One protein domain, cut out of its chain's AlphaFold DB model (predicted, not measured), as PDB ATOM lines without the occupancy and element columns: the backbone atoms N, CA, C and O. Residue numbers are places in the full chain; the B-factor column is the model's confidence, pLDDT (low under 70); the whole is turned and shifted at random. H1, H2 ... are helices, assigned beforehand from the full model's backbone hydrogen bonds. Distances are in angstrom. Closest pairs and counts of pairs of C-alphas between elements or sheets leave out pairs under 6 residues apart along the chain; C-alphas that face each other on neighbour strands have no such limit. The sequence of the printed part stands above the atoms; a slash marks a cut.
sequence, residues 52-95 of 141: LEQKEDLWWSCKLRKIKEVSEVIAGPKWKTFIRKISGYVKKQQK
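Overview. This is residues 52 to 95 of the 141 residues of the protein "uncharacterized protein LOC101491954" of Cicer arietinum (UniProt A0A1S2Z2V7). Two helices form an open, flat V, with H1 as the longer arm, H2 as the shorter arm and a tight link at the point. Residues 52 to 70 of H1 and residues 83 to 95, of which 83 to 94 belong to H2, stand free. The printed part has 44 residues with two named helices, H1 then H2, and no named strand; the class is all helix. It is only just extended, close to loose, with a radius of gyration of the C-alphas of 14.2 A and spans of 35 by 31 by 7 A.

Along the chain. H1, residues 52 to 73, begins at C-alpha 52 (171.370, 139.221, 159.714) and is 32.7 A long from first to last C-alpha. H2, residues 79 to 94, is 22.7 A long and ends at C-alpha 94 (141.983, 129.273, 158.150).

Arrangement. H1 and H2 are only just apart, their closest C-alphas 8.1 A from each other. In H1 and H2 every O i to N i+4 pair is within hydrogen-bond range.

Size, cuts and confidence. The C-alphas farthest apart, those of Leu 52 and Pro 77, are 39.5 A from each other. The printed part has no cut. The pLDDT is under 70 at residues 52 to 57, 75, 77 and 90 to 95.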
ATOM      1  N   LEU A  52     172.099 140.494 159.569       53.22
ATOM      2  CA  LEU A  52     171.370 139.221 159.714       53.22
ATOM      3  C   LEU A  52     170.209 139.116 158.708       53.22
ATOM      4  O   LEU A  52     170.214 138.195 157.890       53.22
ATOM      5  N   GLU A  53     169.284 140.091 158.699       51.50
ATOM      6  CA  GLU A  53     168.141 140.131 157.760       51.50
ATOM      7  C   GLU A  53     168.608 139.984 156.308       51.50
ATOM      8  O   GLU A  53     168.118 139.111 155.600       51.50
ATOM      9  N   GLN A  54     169.669 140.696 155.902       54.97
ATOM     10  CA  GLN A  54     170.189 140.632 154.532       54.97
ATOM     11  C   GLN A  54     170.518 139.196 154.074       54.97
ATOM     12  O   GLN A  54     170.310 138.859 152.910       54.97
ATOM     13  N   LYS A  55     171.003 138.316 154.962       57.50
ATOM     14  CA  LYS A  55     171.299 136.914 154.616       57.50
ATOM     15  C   LYS A  55     170.028 136.076 154.448       57.50
ATOM     16  O   LYS A  55     169.993 135.188 153.591       57.50
ATOM     17  N   GLU A  56     168.995 136.353 155.237       59.81
ATOM     18  CA  GLU A  56     167.683 135.720 155.086       59.81
ATOM     19  C   GLU A  56     166.989 136.237 153.820       59.81
ATOM     20  O   GLU A  56     166.577 135.432 152.981       59.81
ATOM     21  N   ASP A  57     166.978 137.550 153.597       63.81
ATOM     22  CA  ASP A  57     166.456 138.209 152.396       63.81
ATOM     23  C   ASP A  57     167.136 137.709 151.117       63.81
ATOM     24  O   ASP A  57     166.474 137.485 150.102       63.81
ATOM     25  N   LEU A  58     168.446 137.448 151.145       71.31
ATOM     26  CA  LEU A  58     169.175 136.826 150.033       71.31
ATOM     27  C   LEU A  58     168.702 135.385 149.758       71.31
ATOM     28  O   LEU A  58     168.592 134.979 148.598       71.31
ATOM     29  N   TRP A  59     168.361 134.609 150.790       77.81
ATOM     30  CA  TRP A  59     167.809 133.255 150.634       77.81
ATOM     31  C   TRP A  59     166.363 133.269 150.125       77.81
ATOM     32  O   TRP A  59     166.018 132.508 149.211       77.81
ATOM     33  N   TRP A  60     165.523 134.155 150.668       78.06
ATOM     34  CA  TRP A  60     164.142 134.352 150.228       78.06
ATOM     35  C   TRP A  60     164.082 134.910 148.802       78.06
ATOM     36  O   TRP A  60     163.386 134.335 147.968       78.06
ATOM     37  N   SER A  61     164.863 135.936 148.462       74.06
ATOM     38  CA  SER A  61     164.934 136.493 147.101       74.06
ATOM     39  C   SER A  61     165.456 135.480 146.076       74.06
ATOM     40  O   SER A  61     164.898 135.387 144.981       74.06
ATOM     41  N   CYS A  62     166.429 134.630 146.427       76.38
ATOM     42  CA  CYS A  62     166.854 133.526 145.557       76.38
ATOM     43  C   CYS A  62     165.735 132.498 145.308       76.38
ATOM     44  O   CYS A  62     165.609 131.996 144.188       76.38
ATOM     45  N   LYS A  63     164.902 132.189 146.312       80.38
ATOM     46  CA  LYS A  63     163.708 131.341 146.125       80.38
ATOM     47  C   LYS A  63     162.639 132.042 145.289       80.38
ATOM     48  O   LYS A  63     162.092 131.422 144.381       80.38
ATOM     49  N   LEU A  64     162.364 133.318 145.555       81.88
ATOM     50  CA  LEU A  64     161.391 134.120 144.809       81.88
ATOM     51  C   LEU A  64     161.791 134.261 143.336       81.88
ATOM     52  O   LEU A  64     160.925 134.159 142.473       81.88
ATOM     53  N   ARG A  65     163.088 134.394 143.027       79.94
ATOM     54  CA  ARG A  65     163.599 134.389 141.648       79.94
ATOM     55  C   ARG A  65     163.328 133.055 140.940       79.94
ATOM     56  O   ARG A  65     162.750 133.072 139.860       79.94
ATOM     57  N   LYS A  66     163.605 131.914 141.585       81.31
ATOM     58  CA  LYS A  66     163.253 130.582 141.045       81.31
ATOM     59  C   LYS A  66     161.744 130.404 140.846       81.31
ATOM     60  O   LYS A  66     161.310 129.828 139.855       81.31
ATOM     61  N   ILE A  67     160.929 130.914 141.773       81.81
ATOM     62  CA  ILE A  67     159.463 130.901 141.637       81.81
ATOM     63  C   ILE A  67     159.025 131.799 140.471       81.81
ATOM     64  O   ILE A  67     158.119 131.411 139.739       81.81
ATOM     65  N   LYS A  68     159.675 132.951 140.261       82.69
ATOM     66  CA  LYS A  68     159.408 133.853 139.134       82.69
ATOM     67  C   LYS A  68     159.708 133.170 137.798       82.69
ATOM     68  O   LYS A  68     158.807 133.109 136.968       82.69
ATOM     69  N   GLU A  69     160.895 132.581 137.649       80.69
ATOM     70  CA  GLU A  69     161.314 131.794 136.473       80.69
ATOM     71  C   GLU A  69     160.304 130.671 136.157       80.69
ATOM     72  O   GLU A  69     159.826 130.542 135.031       80.69
ATOM     73  N   VAL A  70     159.885 129.901 137.168       77.31
ATOM     74  CA  VAL A  70     158.865 128.847 136.999       77.31
ATOM     75  C   VAL A  70     157.476 129.429 136.693       77.31
ATOM     76  O   VAL A  70     156.725 128.846 135.912       77.31
ATOM     77  N   SER A  71     157.111 130.580 137.265       73.88
ATOM     78  CA  SER A  71     155.824 131.234 136.987       73.88
ATOM     79  C   SER A  71     155.742 131.811 135.573       73.88
ATOM     80  O   SER A  71     154.658 131.817 134.999       73.88
ATOM     81  N   GLU A  72     156.875 132.226 135.003       75.94
ATOM     82  CA  GLU A  72     157.007 132.702 133.624       75.94
ATOM     83  C   GLU A  72     156.782 131.553 132.630       75.94
ATOM     84  O   GLU A  72     155.963 131.668 131.720       75.94
ATOM     85  N   VAL A  73     157.376 130.382 132.887       72.75
ATOM     86  CA  VAL A  73     157.133 129.153 132.101       72.75
ATOM     87  C   VAL A  73     155.678 128.665 132.210       72.75
ATOM     88  O   VAL A  73     155.142 128.083 131.267       72.75
ATOM     89  N   ILE A  74     155.001 128.911 133.338       71.44
ATOM     90  CA  ILE A  74     153.602 128.501 133.569       71.44
ATOM     91  C   ILE A  74     152.608 129.652 133.271       71.44
ATOM     92  O   ILE A  74     151.406 129.494 133.490       71.44
ATOM     93  N   ALA A  75     153.046 130.779 132.688       60.44
ATOM     94  CA  ALA A  75     152.257 132.007 132.461       60.44
ATOM     95  C   ALA A  75     151.125 131.907 131.405       60.44
ATOM     96  O   ALA A  75     150.739 132.892 130.780       60.44
ATOM     97  N   GLY A  76     150.544 130.722 131.214       71.06
ATOM     98  CA  GLY A  76     149.351 130.495 130.403       71.06
ATOM     99  C   GLY A  76     148.036 130.492 131.204       71.06
ATOM    100  O   GLY A  76     148.023 130.537 132.441       71.06
ATOM    101  N   PRO A  77     146.883 130.317 130.522       69.69
ATOM    102  CA  PRO A  77     145.544 130.344 131.129       69.69
ATOM    103  C   PRO A  77     145.286 129.333 132.260       69.69
ATOM    104  O   PRO A  77     144.247 129.411 132.919       69.69
ATOM    105  N   LYS A  78     146.191 128.372 132.496       73.81
ATOM    106  CA  LYS A  78     146.072 127.355 133.553       73.81
ATOM    107  C   LYS A  78     146.583 127.841 134.920       73.81
ATOM    108  O   LYS A  78     146.065 127.371 135.935       73.81
ATOM    109  N   TRP A  79     147.481 128.833 134.982       81.44
ATOM    110  CA  TRP A  79     147.962 129.413 136.252       81.44
ATOM    111  C   TRP A  79     146.820 130.037 137.069       81.44
ATOM    112  O   TRP A  79     146.705 129.803 138.273       81.44
ATOM    113  N   LYS A  80     145.868 130.704 136.395       77.38
ATOM    114  CA  LYS A  80     144.653 131.257 137.031       77.38
ATOM    115  C   LYS A  80     143.809 130.188 137.738       77.38
ATOM    116  O   LYS A  80     143.093 130.500 138.692       77.38
ATOM    117  N   THR A  81     143.846 128.949 137.252       83.00
ATOM    118  CA  THR A  81     143.114 127.807 137.818       83.00
ATOM    119  C   THR A  81     143.907 127.175 138.959       83.00
ATOM    120  O   THR A  81     143.325 126.812 139.978       83.00
ATOM    121  N   PHE A  82     145.234 127.115 138.835       82.12
ATOM    122  CA  PHE A  82     146.134 126.641 139.886       82.12
ATOM    123  C   PHE A  82     146.053 127.511 141.154       82.12
ATOM    124  O   PHE A  82     145.778 126.983 142.233       82.12
ATOM    125  N   ILE A  83     146.134 128.844 141.017       85.00
ATOM    126  CA  ILE A  83     145.955 129.786 142.140       85.00
ATOM    127  C   ILE A  83     144.571 129.625 142.785       85.00
ATOM    128  O   ILE A  83     144.468 129.578 144.011       85.00
ATOM    129  N   ARG A  84     143.498 129.489 141.986       83.56
ATOM    130  CA  ARG A  84     142.135 129.258 142.510       83.56
ATOM    131  C   ARG A  84     142.053 127.985 143.354       83.56
ATOM    132  O   ARG A  84     141.470 128.028 144.435       83.56
ATOM    133  N   LYS A  85     142.662 126.882 142.898       83.75
ATOM    134  CA  LYS A  85     142.728 125.628 143.667       83.75
ATOM    135  C   LYS A  85     143.466 125.845 144.992       83.75
ATOM    136  O   LYS A  85     142.892 125.560 146.038       83.75
ATOM    137  N   ILE A  86     144.673 126.419 144.971       82.50
ATOM    138  CA  ILE A  86     145.481 126.669 146.183       82.50
ATOM    139  C   ILE A  86     144.754 127.586 147.179       82.50
ATOM    140  O   ILE A  86     144.655 127.250 148.359       82.50
ATOM    141  N   SER A  87     144.181 128.700 146.713       73.75
ATOM    142  CA  SER A  87     143.443 129.649 147.563       73.75
ATOM    143  C   SER A  87     142.280 128.980 148.305       73.75
ATOM    144  O   SER A  87     142.056 129.255 149.485       73.75
ATOM    145  N   GLY A  88     141.582 128.041 147.653       75.00
ATOM    146  CA  GLY A  88     140.528 127.240 148.278       75.00
ATOM    147  C   GLY A  88     141.023 126.375 149.442       75.00
ATOM    148  O   GLY A  88     140.351 126.307 150.470       75.00
ATOM    149  N   TYR A  89     142.205 125.758 149.327       71.88
ATOM    150  CA  TYR A  89     142.792 124.959 150.411       71.88
ATOM    151  C   TYR A  89     143.272 125.832 151.580       71.88
ATOM    152  O   TYR A  89     142.951 125.529 152.728       71.88
ATOM    153  N   VAL A  90     143.946 126.957 151.309       69.31
ATOM    154  CA  VAL A  90     144.399 127.897 152.357       69.31
ATOM    155  C   VAL A  90     143.210 128.460 153.146       69.31
ATOM    156  O   VAL A  90     143.235 128.486 154.376       69.31
ATOM    157  N   LYS A  91     142.116 128.826 152.462       62.94
ATOM    158  CA  LYS A  91     140.882 129.293 153.118       62.94
ATOM    159  C   LYS A  91     140.189 128.213 153.958       62.94
ATOM    160  O   LYS A  91     139.494 128.571 154.903       62.94
ATOM    161  N   LYS A  92     140.362 126.921 153.655       62.12
ATOM    162  CA  LYS A  92     139.856 125.830 154.512       62.12
ATOM    163  C   LYS A  92     140.689 125.666 155.785       62.12
ATOM    164  O   LYS A  92     140.102 125.512 156.846       62.12
ATOM    165  N   GLN A  93     142.015 125.791 155.701       60.34
ATOM    166  CA  GLN A  93     142.900 125.744 156.878       60.34
ATOM    167  C   GLN A  93     142.642 126.910 157.851       60.34
ATOM    168  O   GLN A  93     142.636 126.725 159.061       60.34
ATOM    169  N   GLN A  94     142.344 128.105 157.331       60.97
ATOM    170  CA  GLN A  94     141.983 129.273 158.150       60.97
ATOM    171  C   GLN A  94     140.633 129.121 158.883       60.97
ATOM    172  O   GLN A  94     140.432 129.730 159.928       60.97
ATOM    173  N   LYS A  95     139.703 128.313 158.355       60.12
ATOM    174  CA  LYS A  95     138.311 128.228 158.837       60.12
ATOM    175  C   LYS A  95     138.075 127.297 160.027       60.12
ATOM    176  O   LYS A  95     136.942 127.228 160.484       60.12
TER     177      LYS A  95